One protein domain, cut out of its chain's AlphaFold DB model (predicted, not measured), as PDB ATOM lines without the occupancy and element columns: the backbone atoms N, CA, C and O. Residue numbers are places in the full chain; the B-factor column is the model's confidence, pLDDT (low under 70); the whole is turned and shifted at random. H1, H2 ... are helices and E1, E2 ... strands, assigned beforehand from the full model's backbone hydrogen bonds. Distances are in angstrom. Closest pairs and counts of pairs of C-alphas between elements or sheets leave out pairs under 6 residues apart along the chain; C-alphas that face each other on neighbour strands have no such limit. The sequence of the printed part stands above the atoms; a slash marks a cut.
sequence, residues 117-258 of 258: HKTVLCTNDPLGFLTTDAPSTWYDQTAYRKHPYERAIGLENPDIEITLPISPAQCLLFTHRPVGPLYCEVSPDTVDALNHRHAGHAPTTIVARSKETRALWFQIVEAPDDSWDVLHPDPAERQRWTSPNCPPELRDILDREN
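Overview. This is residues 117 to 258 of the 258 residues of the protein "DUF4238 domain-containing protein" of Rhodanobacter denitrificans (UniProt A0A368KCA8). Picture a head and a tail: a strongly twisted sheet of five strands with H1 across one face and H2 packed on H1, and beyond them a trailing stretch with the short helices H3, H4 and H5 that makes much of the length. Residues 244 to 249 stick out. The 142 printed residues hold E1, E2, E3, E4, E5, H1, H2, H3, H4 and H5 in that order; the mixed sheet runs E2, E3, E4, E1, E5. The class is mixed, helices and strands, with under half of the residues in named elements. The whole is loose, radius of gyration of the C-alphas 18.3 A, spanning 55 by 31 by 27 A.

Along the chain. Find C-alpha 117 at (-25.541, 36.409, -19.163); E1 runs from there to 122, 16.1 A. Next come E2, residues 137 to 140; E3, 160 to 167, 21.9 A; E4, 170 to 175, 16.2 A; and E5, 183 to 185. H1 begins at C-alpha 188 (-25.139, 38.723, -41.719) and reaches 200, 18.1 A. Then look for H2, 215 to 218; H3, 228 to 231; H4, 235 to 239; and H5, 248 to 254, 10.6 A, ending at C-alpha 254 (2.039, 61.775, -12.597).

Arrangement. Start at E1, antiparallel to E4 with N 119 and O 173 2.9 A apart, and parallel to E5 with N 122 and O 184 at 2.8 A. E2, E3 and E4 form a meander, each strand the antiparallel neighbour of the one before: look at N 139 and O 161, 2.8 A, and N 164 and O 172, 2.9 A. With E1, the antiparallel neighbour of E4, they make a Greek key. H1 is on one face of the sheet, two layers, at a height of 9.2 A; it runs across the strands, at 79 degrees to E3 on the local plane. The closest C-alphas of E2 and H1 are those of Thr 137 and His 198, 6.4 A. H1 and H2 touch, closest C-alphas His 196 and Trp 217, 3.9 A. H3 and H4 are only just apart, 8.3 A at the closest. Every O i to N i+4 pair is within hydrogen-bond range in H1; in H4 0 of 1 is, with 2 of 2 O i to N i+3 pairs, and in H5 1 of 3, with 3 of 4; H2 and H3 are too short for an i+4 pair.

Size, cuts and confidence. The farthest C-alphas, of Asn 124 and Arg 256, are 56.4 A apart. The printed part has no cut; the links E1 to E2, E2 to E3 and H1 to H2 are long. Confidence is low, pLDDT under 70, at residues 240 to 258.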
ATOM      1  N   HIS A 117     -24.582  36.934 -18.194       97.62
ATOM      2  CA  HIS A 117     -25.541  36.409 -19.163       97.62
ATOM      3  C   HIS A 117     -24.810  35.760 -20.343       97.62
ATOM      4  O   HIS A 117     -23.792  36.263 -20.821       97.62
ATOM      5  N   LYS A 118     -25.334  34.622 -20.806       97.56
ATOM      6  CA  LYS A 118     -24.695  33.752 -21.797       97.56
ATOM      7  C   LYS A 118     -25.643  33.467 -22.952       97.56
ATOM      8  O   LYS A 118     -26.708  32.880 -22.755       97.56
ATOM      9  N   THR A 119     -25.210  33.808 -24.158       98.06
ATOM     10  CA  THR A 119     -25.952  33.565 -25.396       98.06
ATOM     11  C   THR A 119     -25.051  32.875 -26.420       98.06
ATOM     12  O   THR A 119     -23.856  33.134 -26.507       98.06
ATOM     13  N   VAL A 120     -25.631  31.974 -27.206       98.44
ATOM     14  CA  VAL A 120     -25.020  31.334 -28.369       98.44
ATOM     15  C   VAL A 120     -25.589  32.007 -29.613       98.44
ATOM     16  O   VAL A 120     -26.722  31.738 -30.025       98.44
ATOM     17  N   LEU A 121     -24.798  32.889 -30.210       98.50
ATOM     18  CA  LEU A 121     -25.109  33.516 -31.486       98.50
ATOM     19  C   LEU A 121     -24.981  32.462 -32.583       98.50
ATOM     20  O   LEU A 121     -23.942  31.818 -32.709       98.50
ATOM     21  N   CYS A 122     -26.046  32.263 -33.345       98.50
ATOM     22  CA  CYS A 122     -26.149  31.291 -34.422       98.50
ATOM     23  C   CYS A 122     -26.259  32.023 -35.757       98.50
ATOM     24  O   CYS A 122     -26.944  33.037 -35.851       98.50
ATOM     25  N   THR A 123     -25.603  31.506 -36.790       98.31
ATOM     26  CA  THR A 123     -25.713  32.063 -38.137       98.31
ATOM     27  C   THR A 123     -25.846  30.970 -39.186       98.31
ATOM     28  O   THR A 123     -25.289  29.879 -39.045       98.31
ATOM     29  N   ASN A 124     -26.571  31.296 -40.256       97.56
ATOM     30  CA  ASN A 124     -26.635  30.508 -41.487       97.56
ATOM     31  C   ASN A 124     -25.808  31.148 -42.615       97.56
ATOM     32  O   ASN A 124     -25.895  30.711 -43.762       97.56
ATOM     33  N   ASP A 125     -25.018  32.179 -42.300       97.31
ATOM     34  CA  ASP A 125     -24.080  32.785 -43.237       97.31
ATOM     35  C   ASP A 125     -23.110  31.708 -43.773       97.31
ATOM     36  O   ASP A 125     -22.498  30.974 -42.981       97.31
ATOM     37  N   PRO A 126     -22.963  31.569 -45.105       96.50
ATOM     38  CA  PRO A 126     -22.111  30.543 -45.693       96.50
ATOM     39  C   PRO A 126     -20.635  30.704 -45.316       96.50
ATOM     40  O   PRO A 126     -19.939  29.690 -45.258       96.50
ATOM     41  N   LEU A 127     -20.169  31.921 -45.017       96.94
ATOM     42  CA  LEU A 127     -18.811  32.194 -44.542       96.94
ATOM     43  C   LEU A 127     -18.699  32.042 -43.022       96.94
ATOM     44  O   LEU A 127     -17.707  31.500 -42.532       96.94
ATOM     45  N   GLY A 128     -19.746  32.424 -42.289       97.69
ATOM     46  CA  GLY A 128     -19.845  32.225 -40.845       97.69
ATOM     47  C   GLY A 128     -18.862  33.063 -40.018       97.69
ATOM     48  O   GLY A 128     -18.257  34.019 -40.503       97.69
ATOM     49  N   PHE A 129     -18.712  32.705 -38.743       98.31
ATOM     50  CA  PHE A 129     -17.769  33.353 -37.831       98.31
ATOM     51  C   PHE A 129     -16.320  32.943 -38.120       98.31
ATOM     52  O   PHE A 129     -16.014  31.756 -38.279       98.31
ATOM     53  N   LEU A 130     -15.427  33.931 -38.127       97.00
ATOM     54  CA  LEU A 130     -13.979  33.736 -38.112       97.00
ATOM     55  C   LEU A 130     -13.518  33.294 -36.726       97.00
ATOM     56  O   LEU A 130     -14.149  33.607 -35.725       97.00
ATOM     57  N   THR A 131     -12.378  32.618 -36.655       95.31
ATOM     58  CA  THR A 131     -11.604  32.494 -35.415       95.31
ATOM     59  C   THR A 131     -10.176  32.971 -35.658       95.31
ATOM     60  O   THR A 131      -9.800  33.254 -36.797       95.31
ATOM     61  N   THR A 132      -9.389  33.136 -34.602       94.69
ATOM     62  CA  THR A 132      -8.062  33.762 -34.666       94.69
ATOM     63  C   THR A 132      -7.107  33.089 -33.683       94.69
ATOM     64  O   THR A 132      -7.508  32.222 -32.903       94.69
ATOM     65  N   ASP A 133      -5.840  33.492 -33.693       92.50
ATOM     66  CA  ASP A 133      -4.856  33.129 -32.665       92.50
ATOM     67  C   ASP A 133      -5.104  33.805 -31.296       92.50
ATOM     68  O   ASP A 133      -4.454  33.456 -30.307       92.50
ATOM     69  N   ALA A 134      -6.096  34.701 -31.214       92.69
ATOM     70  CA  ALA A 134      -6.673  35.248 -29.984       92.69
ATOM     71  C   ALA A 134      -8.210  35.108 -29.998       92.69
ATOM     72  O   ALA A 134      -8.941  36.094 -30.126       92.69
ATOM     73  N   PRO A 135      -8.735  33.872 -29.889       93.56
ATOM     74  CA  PRO A 135     -10.119  33.574 -30.251       93.56
ATOM     75  C   PRO A 135     -11.156  34.132 -29.263       93.56
ATOM     76  O   PRO A 135     -12.327  34.239 -29.618       93.56
ATOM     77  N   SER A 136     -10.756  34.471 -28.031       95.69
ATOM     78  CA  SER A 136     -11.621  35.149 -27.063       95.69
ATOM     79  C   SER A 136     -11.375  36.652 -27.125       95.69
ATOM     80  O   SER A 136     -10.377  37.148 -26.602       95.69
ATOM     81  N   THR A 137     -12.298  37.372 -27.759       95.12
ATOM     82  CA  THR A 137     -12.213  38.824 -27.921       95.12
ATOM     83  C   THR A 137     -13.050  39.511 -26.859       95.12
ATOM     84  O   THR A 137     -14.225  39.195 -26.685       95.12
ATOM     85  N   TRP A 138     -12.424  40.429 -26.131       95.25
ATOM     86  CA  TRP A 138     -13.070  41.254 -25.119       95.25
ATOM     87  C   TRP A 138     -13.230  42.647 -25.700       95.25
ATOM     88  O   TRP A 138     -12.294  43.167 -26.304       95.25
ATOM     89  N   TYR A 139     -14.410  43.233 -25.559       94.31
ATOM     90  CA  TYR A 139     -14.733  44.485 -26.222       94.31
ATOM     91  C   TYR A 139     -15.657  45.340 -25.366       94.31
ATOM     92  O   TYR A 139     -16.616  44.840 -24.792       94.31
ATOM     93  N   ASP A 140     -15.371  46.634 -25.312       92.75
ATOM     94  CA  ASP A 140     -16.233  47.646 -24.710       92.75
ATOM     95  C   ASP A 140     -16.604  48.657 -25.799       92.75
ATOM     96  O   ASP A 140     -15.754  49.403 -26.294       92.75
ATOM     97  N   GLN A 141     -17.889  48.689 -26.153       88.75
ATOM     98  CA  GLN A 141     -18.443  49.600 -27.159       88.75
ATOM     99  C   GLN A 141     -18.260  51.075 -26.799       88.75
ATOM    100  O   GLN A 141     -18.321  51.930 -27.673       88.75
ATOM    101  N   THR A 142     -18.035  51.389 -25.525       90.25
ATOM    102  CA  THR A 142     -17.890  52.756 -25.021       90.25
ATOM    103  C   THR A 142     -16.435  53.177 -24.838       90.25
ATOM    104  O   THR A 142     -16.177  54.354 -24.584       90.25
ATOM    105  N   ALA A 143     -15.468  52.262 -24.986       91.56
ATOM    106  CA  ALA A 143     -14.061  52.534 -24.688       91.56
ATOM    107  C   ALA A 143     -13.482  53.684 -25.524       91.56
ATOM    108  O   ALA A 143     -12.675  54.464 -25.029       91.56
ATOM    109  N   TYR A 144     -13.931  53.842 -26.769       90.50
ATOM    110  CA  TYR A 144     -13.452  54.896 -27.666       90.50
ATOM    111  C   TYR A 144     -13.789  56.322 -27.175       90.50
ATOM    112  O   TYR A 144     -13.137  57.288 -27.573       90.50
ATOM    113  N   ARG A 145     -14.779  56.459 -26.281       91.44
ATOM    114  CA  ARG A 145     -15.169  57.728 -25.641       91.44
ATOM    115  C   ARG A 145     -14.319  58.070 -24.416       91.44
ATOM    116  O   ARG A 145     -14.404  59.183 -23.906       91.44
ATOM    117  N   LYS A 146     -13.533  57.114 -23.914       88.62
ATOM    118  CA  LYS A 146     -12.756  57.238 -22.674       88.62
ATOM    119  C   LYS A 146     -11.325  57.686 -22.963       88.62
ATOM    120  O   LYS A 146     -10.787  57.449 -24.055       88.62
ATOM    121  N   HIS A 147     -10.693  58.282 -21.954       86.44
ATOM    122  CA  HIS A 147      -9.270  58.612 -21.990       86.44
ATOM    123  C   HIS A 147      -8.439  57.337 -22.239       86.44
ATOM    124  O   HIS A 147      -8.797  56.301 -21.681       86.44
ATOM    125  N   PRO A 148      -7.330  57.365 -23.007       85.38
ATOM    126  CA  PRO A 148      -6.498  56.187 -23.288       85.38
ATOM    127  C   PRO A 148      -6.175  55.294 -22.074       85.38
ATOM    128  O   PRO A 148      -6.346  54.079 -22.153       85.38
ATOM    129  N   TYR A 149      -5.802  55.881 -20.931       81.69
ATOM    130  CA  TYR A 149      -5.547  55.146 -19.675       81.69
ATOM    131  C   TYR A 149      -6.779  54.459 -19.051       81.69
ATOM    132  O   TYR A 149      -6.630  53.558 -18.235       81.69
ATOM    133  N   GLU A 150      -7.992  54.844 -19.446       83.56
ATOM    134  CA  GLU A 150      -9.266  54.296 -18.955       83.56
ATOM    135  C   GLU A 150      -9.911  53.321 -19.956       83.56
ATOM    136  O   GLU A 150     -11.011  52.817 -19.719       83.56
ATOM    137  N   ARG A 151      -9.246  53.041 -21.088       86.69
ATOM    138  CA  ARG A 151      -9.740  52.099 -22.111       86.69
ATOM    139  C   ARG A 151      -9.463  50.636 -21.766       86.69
ATOM    140  O   ARG A 151      -9.894  49.752 -22.504       86.69
ATOM    141  N   ALA A 152      -8.734  50.371 -20.679       84.56
ATOM    142  CA  ALA A 152      -8.447  49.015 -20.231       84.56
ATOM    143  C   ALA A 152      -9.756  48.251 -19.979       84.56
ATOM    144  O   ALA A 152     -10.643  48.706 -19.254       84.56
ATOM    145  N   ILE A 153      -9.881  47.079 -20.598       86.94
ATOM    146  CA  ILE A 153     -11.110  46.294 -20.538       86.94
ATOM    147  C   ILE A 153     -11.118  45.492 -19.235       86.94
ATOM    148  O   ILE A 153     -10.398  44.506 -19.088       86.94
ATOM    149  N   GLY A 154     -11.941  45.930 -18.284       89.69
ATOM    150  CA  GLY A 154     -12.166  45.237 -17.019       89.69
ATOM    151  C   GLY A 154     -13.365  44.294 -17.078       89.69
ATOM    152  O   GLY A 154     -14.400  44.633 -17.645       89.69
ATOM    153  N   LEU A 155     -13.259  43.137 -16.422       92.62
ATOM    154  CA  LEU A 155     -14.356  42.168 -16.290       92.62
ATOM    155  C   LEU A 155     -15.595  42.732 -15.580       92.62
ATOM    156  O   LEU A 155     -16.706  42.279 -15.836       92.62
ATOM    157  N   GLU A 156     -15.413  43.713 -14.697       89.25
ATOM    158  CA  GLU A 156     -16.501  44.379 -13.969       89.25
ATOM    159  C   GLU A 156     -17.165  45.504 -14.774       89.25
ATOM    160  O   GLU A 156     -18.175  46.057 -14.341       89.25
ATOM    161  N   ASN A 157     -16.630  45.846 -15.950       91.69
ATOM    162  CA  ASN A 157     -17.232  46.857 -16.805       91.69
ATOM    163  C   ASN A 157     -18.622  46.375 -17.262       91.69
ATOM    164  O   ASN A 157     -18.701  45.356 -17.947       91.69
ATOM    165  N   PRO A 158     -19.717  47.084 -16.932       91.12
ATOM    166  CA  PRO A 158     -21.073  46.625 -17.233       91.12
ATOM    167  C   PRO A 158     -21.366  46.521 -18.734       91.12
ATOM    168  O   PRO A 158     -22.297  45.804 -19.109       91.12
ATOM    169  N   ASP A 159     -20.589  47.213 -19.568       91.81
ATOM    170  CA  ASP A 159     -20.765  47.266 -21.019       91.81
ATOM    171  C   ASP A 159     -19.763  46.360 -21.770       91.81
ATOM    172  O   ASP A 159     -19.664  46.422 -22.996       91.81
ATOM    173  N   ILE A 160     -19.025  45.492 -21.055       95.81
ATOM    174  CA  ILE A 160     -18.141  44.501 -21.684       95.81
ATOM    175  C   ILE A 160     -18.940  43.416 -22.419       95.81
ATOM    176  O   ILE A 160     -19.867  42.796 -21.886       95.81
ATOM    177  N   GLU A 161     -18.496  43.127 -23.635       96.56
ATOM    178  CA  GLU A 161     -18.871  41.967 -24.426       96.56
ATOM    179  C   GLU A 161     -17.658  41.055 -24.586       96.56
ATOM    180  O   GLU A 161     -16.595  41.484 -25.042       96.56
ATOM    181  N   ILE A 162     -17.821  39.776 -24.257       97.81
ATOM    182  CA  ILE A 162     -16.806  38.759 -24.535       97.81
ATOM    183  C   ILE A 162     -17.369  37.811 -25.578       97.81
ATOM    184  O   ILE A 162     -18.412  37.191 -25.358       97.81
ATOM    185  N   THR A 163     -16.675  37.677 -26.703       98.19
ATOM    186  CA  THR A 163     -17.074  36.792 -27.797       98.19
ATOM    187  C   THR A 163     -16.049  35.696 -28.032       98.19
ATOM    188  O   THR A 163     -14.841  35.917 -27.952       98.19
ATOM    189  N   LEU A 164     -16.540  34.486 -28.298       98.19
ATOM    190  CA  LEU A 164     -15.716  33.318 -28.589       98.19
ATOM    191  C   LEU A 164     -16.371  32.462 -29.678       98.19
ATOM    192  O   LEU A 164     -17.307  31.707 -29.393       98.19
ATOM    193  N   PRO A 165     -15.878  32.531 -30.921       98.06
ATOM    194  CA  PRO A 165     -16.284  31.640 -31.997       98.06
ATOM    195  C   PRO A 165     -15.960  30.185 -31.632       98.06
ATOM    196  O   PRO A 165     -14.802  29.818 -31.442       98.06
ATOM    197  N   ILE A 166     -16.990  29.342 -31.521       97.31
ATOM    198  CA  ILE A 166     -16.854  27.914 -31.172       97.31
ATOM    199  C   ILE A 166     -17.054  26.994 -32.379       97.31
ATOM    200  O   ILE A 166     -16.697  25.813 -32.349       97.31
ATOM    201  N   SER A 167     -17.630  27.533 -33.451       97.06
ATOM    202  CA  SER A 167     -17.684  26.954 -34.789       97.06
ATOM    203  C   SER A 167     -17.994  28.064 -35.801       97.06
ATOM    204  O   SER A 167     -18.440  29.135 -35.395       97.06
ATOM    205  N   PRO A 168     -17.882  27.816 -37.116       97.50
ATOM    206  CA  PRO A 168     -18.278  28.824 -38.095       97.50
ATOM    207  C   PRO A 168     -19.766  29.206 -38.026       97.50
ATOM    208  O   PRO A 168     -20.141  30.287 -38.452       97.50
ATOM    209  N   ALA A 169     -20.626  28.348 -37.471       98.19
ATOM    210  CA  ALA A 169     -22.053  28.631 -37.329       98.19
ATOM    211  C   ALA A 169     -22.429  29.194 -35.947       98.19
ATOM    212  O   ALA A 169     -23.585  29.564 -35.748       98.19
ATOM    213  N   GLN A 170     -21.507  29.197 -34.973       98.38
ATOM    214  CA  GLN A 170     -21.825  29.504 -33.576       98.38
ATOM    215  C   GLN A 170     -20.719  30.287 -32.865       98.38
ATOM    216  O   GLN A 170     -19.561  29.863 -32.840       98.38
ATOM    217  N   CYS A 171     -21.109  31.365 -32.189       98.56
ATOM    218  CA  CYS A 171     -20.249  32.185 -31.343       98.56
ATOM    219  C   CYS A 171     -20.868  32.317 -29.945       98.56
ATOM    220  O   CYS A 171     -22.060  32.595 -29.812       98.56
ATOM    221  N   LEU A 172     -20.081  32.081 -28.896       98.50
ATOM    222  CA  LEU A 172     -20.494  32.381 -27.529       98.50
ATOM    223  C   LEU A 172     -20.379  33.883 -27.289       98.50
ATOM    224  O   LEU A 172     -19.370  34.481 -27.646       98.50
ATOM    225  N   LEU A 173     -21.391  34.453 -26.648       98.44
ATOM    226  CA  LEU A 173     -21.442  35.833 -26.193       98.44
ATOM    227  C   LEU A 173     -21.682  35.846 -24.682       98.44
ATOM    228  O   LEU A 173     -22.676  35.289 -24.204       98.44
ATOM    229  N   PHE A 174     -20.789  36.508 -23.952       98.31
ATOM    230  CA  PHE A 174     -20.937  36.805 -22.532       98.31
ATOM    231  C   PHE A 174     -21.128  38.308 -22.349       98.31
ATOM    232  O   PHE A 174     -20.379  39.108 -22.911       98.31
ATOM    233  N   THR A 175     -22.136  38.678 -21.568       97.75
ATOM    234  CA  THR A 175     -22.527  40.071 -21.280       97.75
ATOM    235  C   THR A 175     -23.050  40.161 -19.852       97.75
ATOM    236  O   THR A 175     -23.563  39.178 -19.327       97.75
ATOM    237  N   HIS A 176     -22.961  41.315 -19.192       96.50
ATOM    238  CA  HIS A 176     -23.602  41.470 -17.874       96.50
ATOM    239  C   HIS A 176     -25.122  41.599 -17.972       96.50
ATOM    240  O   HIS A 176     -25.843  41.197 -17.060       96.50
ATOM    241  N   ARG A 177     -25.626  42.139 -19.086       94.12
ATOM    242  CA  ARG A 177     -27.058  42.358 -19.315       94.12
ATOM    243  C   ARG A 177     -27.626  41.318 -20.283       94.12
ATOM    244  O   ARG A 177     -26.976  41.011 -21.278       94.12
ATOM    245  N   PRO A 178     -28.849  40.811 -20.055       93.38
ATOM    246  CA  PRO A 178     -29.492  39.905 -20.996       93.38
ATOM    247  C   PRO A 178     -29.677  40.532 -22.381       93.38
ATOM    248  O   PRO A 178     -30.306  41.576 -22.517       93.38
ATOM    249  N   VAL A 179     -29.164  39.855 -23.408       88.75
ATOM    250  CA  VAL A 179     -29.240  40.279 -24.822       88.75
ATOM    251  C   VAL A 179     -30.233  39.456 -25.641       88.75
ATOM    252  O   VAL A 179     -30.590  39.839 -26.751       88.75
ATOM    253  N   GLY A 180     -30.718  38.332 -25.108       90.88
ATOM    254  CA  GLY A 180     -31.669  37.485 -25.819       90.88
ATOM    255  C   GLY A 180     -31.769  36.061 -25.271       90.88
ATOM    256  O   GLY A 180     -31.234  35.764 -24.197       90.88
ATOM    257  N   PRO A 181     -32.461  35.166 -26.002       95.38
ATOM    258  CA  PRO A 181     -32.554  33.755 -25.647       95.38
ATOM    259  C   PRO A 181     -31.181  33.071 -25.680       95.38
ATOM    260  O   PRO A 181     -30.203  33.600 -26.206       95.38
ATOM    261  N   LEU A 182     -31.125  31.847 -25.144       96.31
ATOM    262  CA  LEU A 182     -29.908  31.033 -25.136       96.31
ATOM    263  C   LEU A 182     -29.319  30.846 -26.540       96.31
ATOM    264  O   LEU A 182     -28.119  30.989 -26.708       96.31
ATOM    265  N   TYR A 183     -30.146  30.517 -27.530       98.19
ATOM    266  CA  TYR A 183     -29.735  30.425 -28.929       98.19
ATOM    267  C   TYR A 183     -30.404  31.558 -29.694       98.19
ATOM    268  O   TYR A 183     -31.633  31.634 -29.719       98.19
ATOM    269  N   CYS A 184     -29.603  32.434 -30.289       97.56
ATOM    270  CA  CYS A 184     -30.076  33.628 -30.976       97.56
ATOM    271  C   CYS A 184     -29.558  33.615 -32.415       97.56
ATOM    272  O   CYS A 184     -28.348  33.603 -32.623       97.56
ATOM    273  N   GLU A 185     -30.455  33.578 -33.401       97.94
ATOM    274  CA  GLU A 185     -30.065  33.751 -34.803       97.94
ATOM    275  C   GLU A 185     -29.666  35.209 -35.038       97.94
ATOM    276  O   GLU A 185     -30.411  36.120 -34.676       97.94
ATOM    277  N   VAL A 186     -28.504  35.424 -35.649       98.00
ATOM    278  CA  VAL A 186     -27.989  36.761 -35.949       98.00
ATOM    279  C   VAL A 186     -27.968  37.036 -37.445       98.00
ATOM    280  O   VAL A 186     -27.834  36.130 -38.270       98.00
ATOM    281  N   SER A 187     -28.104  38.314 -37.787       98.06
ATOM    282  CA  SER A 187     -28.032  38.778 -39.169       98.06
ATOM    283  C   SER A 187     -26.609  38.649 -39.742       98.06
ATOM    284  O   SER A 187     -25.643  38.626 -38.971       98.06
ATOM    285  N   PRO A 188     -26.451  38.614 -41.079       97.69
ATOM    286  CA  PRO A 188     -25.139  38.723 -41.719       97.69
ATOM    287  C   PRO A 188     -24.354  39.964 -41.276       97.69
ATOM    288  O   PRO A 188     -23.167  39.845 -40.996       97.69
ATOM    289  N   ASP A 189     -25.019  41.108 -41.086       97.75
ATOM    290  CA  ASP A 189     -24.380  42.349 -40.619       97.75
ATOM    291  C   ASP A 189     -23.765  42.185 -39.218       97.75
ATOM    292  O   ASP A 189     -22.685  42.693 -38.919       97.75
ATOM    293  N   THR A 190     -24.423  41.419 -38.343       97.44
ATOM    294  CA  THR A 190     -23.884  41.083 -37.017       97.44
ATOM    295  C   THR A 190     -22.671  40.159 -37.120       97.44
ATOM    296  O   THR A 190     -21.704  40.336 -36.378       97.44
ATOM    297  N   VAL A 191     -22.698  39.179 -38.032       98.25
ATOM    298  CA  VAL A 191     -21.530  38.324 -38.315       98.25
ATOM    299  C   VAL A 191     -20.370  39.176 -38.819       98.25
ATOM    300  O   VAL A 191     -19.246  39.007 -38.357       98.25
ATOM    301  N   ASP A 192     -20.653  40.126 -39.705       97.94
ATOM    302  CA  ASP A 192     -19.683  41.053 -40.271       97.94
ATOM    303  C   ASP A 192     -19.031  41.941 -39.214       97.94
ATOM    304  O   ASP A 192     -17.803  42.021 -39.162       97.94
ATOM    305  N   ALA A 193     -19.825  42.521 -38.313       96.38
ATOM    306  CA  ALA A 193     -19.317  43.319 -37.200       96.38
ATOM    307  C   ALA A 193     -18.436  42.493 -36.244       96.38
ATOM    308  O   ALA A 193     -17.373  42.949 -35.815       96.38
ATOM    309  N   LEU A 194     -18.847  41.261 -35.924       97.25
ATOM    310  CA  LEU A 194     -18.076  40.369 -35.054       97.25
ATOM    311  C   LEU A 194     -16.787  39.888 -35.722       97.25
ATOM    312  O   LEU A 194     -15.739  39.876 -35.084       97.25
ATOM    313  N   ASN A 195     -16.836  39.540 -37.005       97.81
ATOM    314  CA  ASN A 195     -15.661  39.134 -37.771       97.81
ATOM    315  C   ASN A 195     -14.671  40.283 -37.938       97.81
ATOM    316  O   ASN A 195     -13.474  40.064 -37.766       97.81
ATOM    317  N   HIS A 196     -15.158  41.500 -38.197       96.38
ATOM    318  CA  HIS A 196     -14.325  42.698 -38.217       96.38
ATOM    319  C   HIS A 196     -13.622  42.910 -36.871       96.38
ATOM    320  O   HIS A 196     -12.402  43.069 -36.814       96.38
ATOM    321  N   ARG A 197     -14.370  42.799 -35.766       95.00
ATOM    322  CA  ARG A 197     -13.820  42.892 -34.409       95.00
ATOM    323  C   ARG A 197     -12.768  41.814 -34.138       95.00
ATOM    324  O   ARG A 197     -11.700  42.135 -33.623       95.00
ATOM    325  N   HIS A 198     -13.049  40.557 -34.479       95.75
ATOM    326  CA  HIS A 198     -12.111  39.448 -34.299       95.75
ATOM    327  C   HIS A 198     -10.842  39.643 -35.128       95.75
ATOM    328  O   HIS A 198      -9.750  39.461 -34.600       95.75
ATOM    329  N   ALA A 199     -10.971  40.062 -36.389       95.06
ATOM    330  CA  ALA A 199      -9.835  40.366 -37.251       95.06
ATOM    331  C   ALA A 199      -8.986  41.516 -36.688       95.06
ATOM    332  O   ALA A 199      -7.767  41.394 -36.635       95.06
ATOM    333  N   GLY A 200      -9.618  42.586 -36.192       92.38
ATOM    334  CA  GLY A 200      -8.921  43.710 -35.559       92.38
ATOM    335  C   GLY A 200      -8.199  43.351 -34.253       92.38
ATOM    336  O   GLY A 200      -7.246  44.027 -33.882       92.38
ATOM    337  N   HIS A 201      -8.621  42.278 -33.574       89.25
ATOM    338  CA  HIS A 201      -7.970  41.755 -32.367       89.25
ATOM    339  C   HIS A 201      -7.082  40.534 -32.639       89.25
ATOM    340  O   HIS A 201      -6.591  39.939 -31.682       89.25
ATOM    341  N   ALA A 202      -6.893  40.126 -33.898       90.38
ATOM    342  CA  ALA A 202      -6.040  38.997 -34.257       90.38
ATOM    343  C   ALA A 202      -4.568  39.437 -34.239       90.38
ATOM    344  O   ALA A 202      -4.189  40.267 -35.068       90.38
ATOM    345  N   PRO A 203      -3.714  38.895 -33.350       82.94
ATOM    346  CA  PRO A 203      -2.307  39.277 -33.334       82.94
ATOM    347  C   PRO A 203      -1.581  38.897 -34.624       82.94
ATOM    348  O   PRO A 203      -0.759  39.670 -35.111       82.94
ATOM    349  N   THR A 204      -1.859  37.706 -35.172       89.19
ATOM    350  CA  THR A 204      -1.120  37.213 -36.345       89.19
ATOM    351  C   THR A 204      -1.967  36.464 -37.360       89.19
ATOM    352  O   THR A 204      -1.681  36.541 -38.555       89.19
ATOM    353  N   THR A 205      -2.971  35.701 -36.922       93.50
ATOM    354  CA  THR A 205      -3.581  34.671 -37.767       93.50
ATOM    355  C   THR A 205      -5.096  34.706 -37.681       93.50
ATOM    356  O   THR A 205      -5.689  34.724 -36.606       93.50
ATOM    357  N   ILE A 206      -5.726  34.620 -38.849       94.81
ATOM    358  CA  ILE A 206      -7.172  34.501 -38.997       94.81
ATOM    359  C   ILE A 206      -7.475  33.159 -39.653       94.81
ATOM    360  O   ILE A 206      -6.863  32.777 -40.651       94.81
ATOM    361  N   VAL A 207      -8.434  32.441 -39.082       94.88
ATOM    362  CA  VAL A 207      -8.890  31.139 -39.552       94.88
ATOM    363  C   VAL A 207     -10.348  31.266 -39.973       94.88
ATOM    364  O   VAL A 207     -11.247  31.472 -39.156       94.88
ATOM    365  N   ALA A 208     -10.569  31.120 -41.274       94.94
ATOM    366  CA  ALA A 208     -11.885  31.066 -41.892       94.94
ATOM    367  C   ALA A 208     -12.236  29.621 -42.276       94.94
ATOM    368  O   ALA A 208     -11.361  28.780 -42.488       94.94
ATOM    369  N   ARG A 209     -13.532  29.322 -42.406       94.69
ATOM    370  CA  ARG A 209     -13.991  27.993 -42.856       94.69
ATOM    371  C   ARG A 209     -13.749  27.731 -44.347       94.69
ATOM    372  O   ARG A 209     -13.825  26.584 -44.780       94.69
ATOM    373  N   SER A 210     -13.552  28.786 -45.133       93.38
ATOM    374  CA  SER A 210     -13.336  28.751 -46.579       93.38
ATOM    375  C   SER A 210     -12.248  29.759 -46.962       93.38
ATOM    376  O   SER A 210     -11.756  30.509 -46.122       93.38
ATOM    377  N   LYS A 211     -11.853  29.769 -48.240       92.56
ATOM    378  CA  LYS A 211     -10.900  30.754 -48.782       92.56
ATOM    379  C   LYS A 211     -11.546  32.114 -49.073       92.56
ATOM    380  O   LYS A 211     -10.850  33.049 -49.452       92.56
ATOM    381  N   GLU A 212     -12.865  32.204 -48.951       95.50
ATOM    382  CA  GLU A 212     -13.627  33.415 -49.228       95.50
ATOM    383  C   GLU A 212     -13.686  34.290 -47.975       95.50
ATOM    384  O   GLU A 212     -13.867  33.799 -46.861       95.50
ATOM    385  N   THR A 213     -13.534  35.599 -48.161       95.19
ATOM    386  CA  THR A 213     -13.608  36.595 -47.088       95.19
ATOM    387  C   THR A 213     -14.284  37.863 -47.597       95.19
ATOM    388  O   THR A 213     -14.398  38.071 -48.807       95.19
ATOM    389  N   ARG A 214     -14.742  38.721 -46.680       96.19
ATOM    390  CA  ARG A 214     -15.277  40.046 -47.020       96.19
ATOM    391  C   ARG A 214     -14.241  41.113 -46.698       96.19
ATOM    392  O   ARG A 214     -13.680  41.119 -45.608       96.19
ATOM    393  N   ALA A 215     -14.035  42.046 -47.627       96.00
ATOM    394  CA  ALA A 215     -13.072  43.135 -47.455       96.00
ATOM    395  C   ALA A 215     -13.355  43.977 -46.199       96.00
ATOM    396  O   ALA A 215     -12.419  44.390 -45.521       96.00
ATOM    397  N   LEU A 216     -14.635  44.168 -45.857       95.50
ATOM    398  CA  LEU A 216     -15.063  44.932 -44.682       95.50
ATOM    399  C   LEU A 216     -14.519  44.380 -43.357       95.50
ATOM    400  O   LEU A 216     -14.323  45.145 -42.422       95.50
ATOM    401  N   TRP A 217     -14.212  43.079 -43.269       95.75
ATOM    402  CA  TRP A 217     -13.641  42.502 -42.047       95.75
ATOM    403  C   TRP A 217     -12.258  43.074 -41.726       95.75
ATOM    404  O   TRP A 217     -11.867  43.105 -40.564       95.75
ATOM    405  N   PHE A 218     -11.541  43.572 -42.732       94.81
ATOM    406  CA  PHE A 218     -10.167  44.063 -42.612       94.81
ATOM    407  C   PHE A 218     -10.053  45.581 -42.789       94.81
ATOM    408  O   PHE A 218      -8.946  46.108 -42.876       94.81
ATOM    409  N   GLN A 219     -11.180  46.289 -42.896       93.44
ATOM    410  CA  GLN A 219     -11.170  47.741 -43.048       93.44
ATOM    411  C   GLN A 219     -10.746  48.412 -41.745       93.44
ATOM    412  O   GLN A 219     -11.194  48.030 -40.674       93.44
ATOM    413  N   ILE A 220      -9.904  49.437 -41.834       88.19
ATOM    414  CA  ILE A 220      -9.636  50.319 -40.699       88.19
ATOM    415  C   ILE A 220     -10.794  51.312 -40.635       88.19
ATOM    416  O   ILE A 220     -11.058  52.009 -41.613       88.19
ATOM    417  N   VAL A 221     -11.497  51.346 -39.505       86.56
ATOM    418  CA  VAL A 221     -12.619  52.262 -39.283       86.56
ATOM    419  C   VAL A 221     -12.081  53.553 -38.673       86.56
ATOM    420  O   VAL A 221     -11.289  53.511 -37.729       86.56
ATOM    421  N   GLU A 222     -12.486  54.697 -39.225       87.25
ATOM    422  CA  GLU A 222     -12.153  56.005 -38.660       87.25
ATOM    423  C   GLU A 222     -12.814  56.190 -37.289       87.25
ATOM    424  O   GLU A 222     -13.887  55.649 -37.010       87.25
ATOM    425  N   ALA A 223     -12.154  56.943 -36.408       85.00
ATOM    426  CA  ALA A 223     -12.686  57.205 -35.081       85.00
ATOM    427  C   ALA A 223     -14.001  58.006 -35.188       85.00
ATOM    428  O   ALA A 223     -14.039  58.984 -35.935       85.00
ATOM    429  N   PRO A 224     -15.062  57.635 -34.446       91.00
ATOM    430  CA  PRO A 224     -16.300  58.407 -34.423       91.00
ATOM    431  C   PRO A 224     -16.084  59.860 -33.974       91.00
ATOM    432  O   PRO A 224     -15.170  60.139 -33.191       91.00
ATOM    433  N   ASP A 225     -16.975  60.765 -34.388       93.75
ATOM    434  CA  ASP A 225     -16.930  62.191 -34.015       93.75
ATOM    435  C   ASP A 225     -16.986  62.415 -32.492       93.75
ATOM    436  O   ASP A 225     -16.433  63.384 -31.977       93.75
ATOM    437  N   ASP A 226     -17.636  61.508 -31.754       93.38
ATOM    438  CA  ASP A 226     -17.725  61.530 -30.290       93.38
ATOM    439  C   ASP A 226     -16.582  60.764 -29.599       93.38
ATOM    440  O   ASP A 226     -16.645  60.490 -28.397       93.38
ATOM    441  N   SER A 227     -15.537  60.388 -30.339       91.81
ATOM    442  CA  SER A 227     -14.358  59.751 -29.761       91.81
ATOM    443  C   SER A 227     -13.525  60.732 -28.948       91.81
ATOM    444  O   SER A 227     -13.401  61.914 -29.271       91.81
ATOM    445  N   TRP A 228     -12.886  60.215 -27.900       90.31
ATOM    446  CA  TRP A 228     -12.013  61.027 -27.059       90.31
ATOM    447  C   TRP A 228     -10.884  61.673 -27.880       90.31
ATOM    448  O   TRP A 228     -10.555  62.828 -27.642       90.31
ATOM    449  N   ASP A 229     -10.358  60.962 -28.884       88.38
ATOM    450  CA  ASP A 229      -9.275  61.432 -29.756       88.38
ATOM    451  C   ASP A 229      -9.687  62.594 -30.677       88.38
ATOM    452  O   ASP A 229      -8.857  63.463 -30.950       88.38
ATOM    453  N   VAL A 230     -10.945  62.619 -31.139       90.12
ATOM    454  CA  VAL A 230     -11.509  63.724 -31.937       90.12
ATOM    455  C   VAL A 230     -11.818  64.930 -31.052       90.12
ATOM    456  O   VAL A 230     -11.563  66.066 -31.448       90.12
ATOM    457  N   LEU A 231     -12.315  64.690 -29.835       89.00
ATOM    458  CA  LEU A 231     -12.626  65.748 -28.872       89.00
ATOM    459  C   LEU A 231     -11.370  66.376 -28.235       89.00
ATOM    460  O   LEU A 231     -11.430  67.532 -27.824       89.00
ATOM    461  N   HIS A 232     -10.248  65.647 -28.193       87.94
ATOM    462  CA  HIS A 232      -8.961  66.079 -27.625       87.94
ATOM    463  C   HIS A 232      -7.831  65.877 -28.658       87.94
ATOM    464  O   HIS A 232      -7.029  64.931 -28.572       87.94
ATOM    465  N   PRO A 233      -7.780  66.728 -29.701       85.25
ATOM    466  CA  PRO A 233      -6.825  66.578 -30.794       85.25
ATOM    467  C   PRO A 233      -5.385  66.932 -30.394       85.25
ATOM    468  O   PRO A 233      -4.460  66.512 -31.088       85.25
ATOM    469  N   ASP A 234      -5.175  67.680 -29.302       84.75
ATOM    470  CA  ASP A 234      -3.842  68.070 -28.832       84.75
ATOM    471  C   ASP A 234      -3.100  66.871 -28.202       84.75
ATOM    472  O   ASP A 234      -3.539  66.343 -27.175       84.75
ATOM    473  N   PRO A 235      -1.946  66.442 -28.754       77.94
ATOM    474  CA  PRO A 235      -1.122  65.384 -28.174       77.94
ATOM    475  C   PRO A 235      -0.721  65.624 -26.712       77.94
ATOM    476  O   PRO A 235      -0.583  64.657 -25.960       77.94
ATOM    477  N   ALA A 236      -0.553  66.884 -26.296       79.25
ATOM    478  CA  ALA A 236      -0.185  67.230 -24.924       79.25
ATOM    479  C   ALA A 236      -1.323  66.949 -23.929       79.25
ATOM    480  O   ALA A 236      -1.064  66.550 -22.793       79.25
ATOM    481  N   GLU A 237      -2.582  67.090 -24.352       72.81
ATOM    482  CA  GLU A 237      -3.740  66.726 -23.528       72.81
ATOM    483  C   GLU A 237      -3.832  65.211 -23.318       72.81
ATOM    484  O   GLU A 237      -4.250  64.770 -22.253       72.81
ATOM    485  N   ARG A 238      -3.349  64.404 -24.275       70.56
ATOM    486  CA  ARG A 238      -3.338  62.929 -24.180       70.56
ATOM    487  C   ARG A 238      -2.367  62.373 -23.152       70.56
ATOM    488  O   ARG A 238      -2.538  61.244 -22.700       70.56
ATOM    489  N   GLN A 239      -1.344  63.149 -22.804       70.38
ATOM    490  CA  GLN A 239      -0.373  62.781 -21.775       70.38
ATOM    491  C   GLN A 239      -0.819  63.215 -20.376       70.38
ATOM    492  O   GLN A 239      -0.360  62.655 -19.383       70.38
ATOM    493  N   ARG A 240      -1.734  64.186 -20.272       68.94
ATOM    494  CA  ARG A 240      -2.237  64.667 -18.986       68.94
ATOM    495  C   ARG A 240      -3.408  63.798 -18.549       68.94
ATOM    496  O   ARG A 240      -4.509  63.913 -19.084       68.94
ATOM    497  N   TRP A 241      -3.198  62.955 -17.537       61.38
ATOM    498  CA  TRP A 241      -4.301  62.213 -16.927       61.38
ATOM    499  C   TRP A 241      -5.235  63.179 -16.194       61.38
ATOM    500  O   TRP A 241      -5.032  63.535 -15.036       61.38
ATOM    501  N   THR A 242      -6.278  63.624 -16.884       59.84
ATOM    502  CA  THR A 242      -7.236  64.622 -16.386       59.84
ATOM    503  C   THR A 242      -8.568  63.994 -16.004       59.84
ATOM    504  O   THR A 242      -9.604  64.653 -16.065       59.84
ATOM    505  N   SER A 243      -8.570  62.718 -15.590       59.25
ATOM    506  CA  SER A 243      -9.813  62.104 -15.129       59.25
ATOM    507  C   SER A 243     -10.362  62.927 -13.959       59.25
ATOM    508  O   SER A 243      -9.669  63.081 -12.943       59.25
ATOM    509  N   PRO A 244     -11.591  63.468 -14.050       57.72
ATOM    510  CA  PRO A 244     -12.190  64.210 -12.944       57.72
ATOM    511  C   PRO A 244     -12.337  63.334 -11.690       57.72
ATOM    512  O   PRO A 244     -12.389  63.864 -10.583       57.72
ATOM    513  N   ASN A 245     -12.303  62.006 -11.863       57.34
ATOM    514  CA  ASN A 245     -12.340  61.000 -10.807       57.34
ATOM    515  C   ASN A 245     -10.952  60.465 -10.411       57.34
ATOM    516  O   ASN A 245     -10.882  59.539  -9.607       57.34
ATOM    517  N   CYS A 246      -9.853  61.003 -10.959       58.16
ATOM    518  CA  CYS A 246      -8.504  60.631 -10.535       58.16
ATOM    519  C   CYS A 246      -8.313  61.016  -9.056       58.16
ATOM    520  O   CYS A 246      -8.431  62.213  -8.747       58.16
ATOM    521  N   PRO A 247      -8.039  60.043  -8.160       63.31
ATOM    522  CA  PRO A 247      -7.733  60.310  -6.760       63.31
ATOM    523  C   PRO A 247      -6.619  61.360  -6.648       63.31
ATOM    524  O   PRO A 247      -5.637  61.266  -7.392       63.31
ATOM    525  N   PRO A 248      -6.738  62.365  -5.760       66.75
ATOM    526  CA  PRO A 248      -5.728  63.414  -5.614       66.75
ATOM    527  C   PRO A 248      -4.307  62.864  -5.430       66.75
ATOM    528  O   PRO A 248      -3.359  63.431  -5.959       66.75
ATOM    529  N   GLU A 249      -4.170  61.718  -4.759       66.88
ATOM    530  CA  GLU A 249      -2.893  61.062  -4.469       66.88
ATOM    531  C   GLU A 249      -2.171  60.559  -5.727       66.88
ATOM    532  O   GLU A 249      -0.945  60.462  -5.742       66.88
ATOM    533  N   LEU A 250      -2.917  60.238  -6.790       60.28
ATOM    534  CA  LEU A 250      -2.352  59.782  -8.058       60.28
ATOM    535  C   LEU A 250      -1.977  60.939  -8.994       60.28
ATOM    536  O   LEU A 250      -1.131  60.757  -9.870       60.28
ATOM    537  N   ARG A 251      -2.551  62.133  -8.793       62.53
ATOM    538  CA  ARG A 251      -2.197  63.336  -9.569       62.53
ATOM    539  C   ARG A 251      -0.757  63.761  -9.289       62.53
ATOM    540  O   ARG A 251       0.019  63.947 -10.219       62.53
ATOM    541  N   ASP A 252      -0.374  63.766  -8.013       63.66
ATOM    542  CA  ASP A 252       0.976  64.133  -7.567       63.66
ATOM    543  C   ASP A 252       2.070  63.172  -8.062       63.66
ATOM    544  O   ASP A 252       3.236  63.556  -8.132       63.66
ATOM    545  N   ILE A 253       1.726  61.918  -8.374       61.34
ATOM    546  CA  ILE A 253       2.676  60.931  -8.910       61.34
ATOM    547  C   ILE A 253       2.935  61.194 -10.394       61.34
ATOM    548  O   ILE A 253       4.086  61.157 -10.819       61.34
ATOM    549  N   LEU A 254       1.892  61.504 -11.166       57.91
ATOM    550  CA  LEU A 254       2.039  61.775 -12.597       57.91
ATOM    551  C   LEU A 254       2.645  63.148 -12.899       57.91
ATOM    552  O   LEU A 254       3.350  63.291 -13.895       57.91
ATOM    553  N   ASP A 255       2.424  64.138 -12.036       57.81
ATOM    554  CA  ASP A 255       3.019  65.469 -12.198       57.81
ATOM    555  C   ASP A 255       4.519  65.506 -11.840       57.81
ATOM    556  O   ASP A 255       5.205  66.470 -12.169       57.81
ATOM    557  N   ARG A 256       5.059  64.466 -11.187       53.09
ATOM    558  CA  ARG A 256       6.487  64.373 -10.817       53.09
ATOM    559  C   ARG A 256       7.391  63.811 -11.914       53.09
ATOM    560  O   ARG A 256       8.608  63.867 -11.750       53.09
ATOM    561  N   GLU A 257       6.827  63.273 -12.993       48.09
ATOM    562  CA  GLU A 257       7.592  62.670 -14.098       48.09
ATOM    563  C   GLU A 257       7.697  63.559 -15.353       48.09
ATOM    564  O   GLU A 257       8.259  63.115 -16.355       48.09
ATOM    565  N   ASN A 258       7.228  64.814 -15.296       41.97
ATOM    566  CA  ASN A 258       7.404  65.820 -16.359       41.97
ATOM    567  C   ASN A 258       8.346  66.959 -15.951       41.97
ATOM    568  O   ASN A 258       8.173  67.509 -14.841       41.97
TER     569      ASN A 258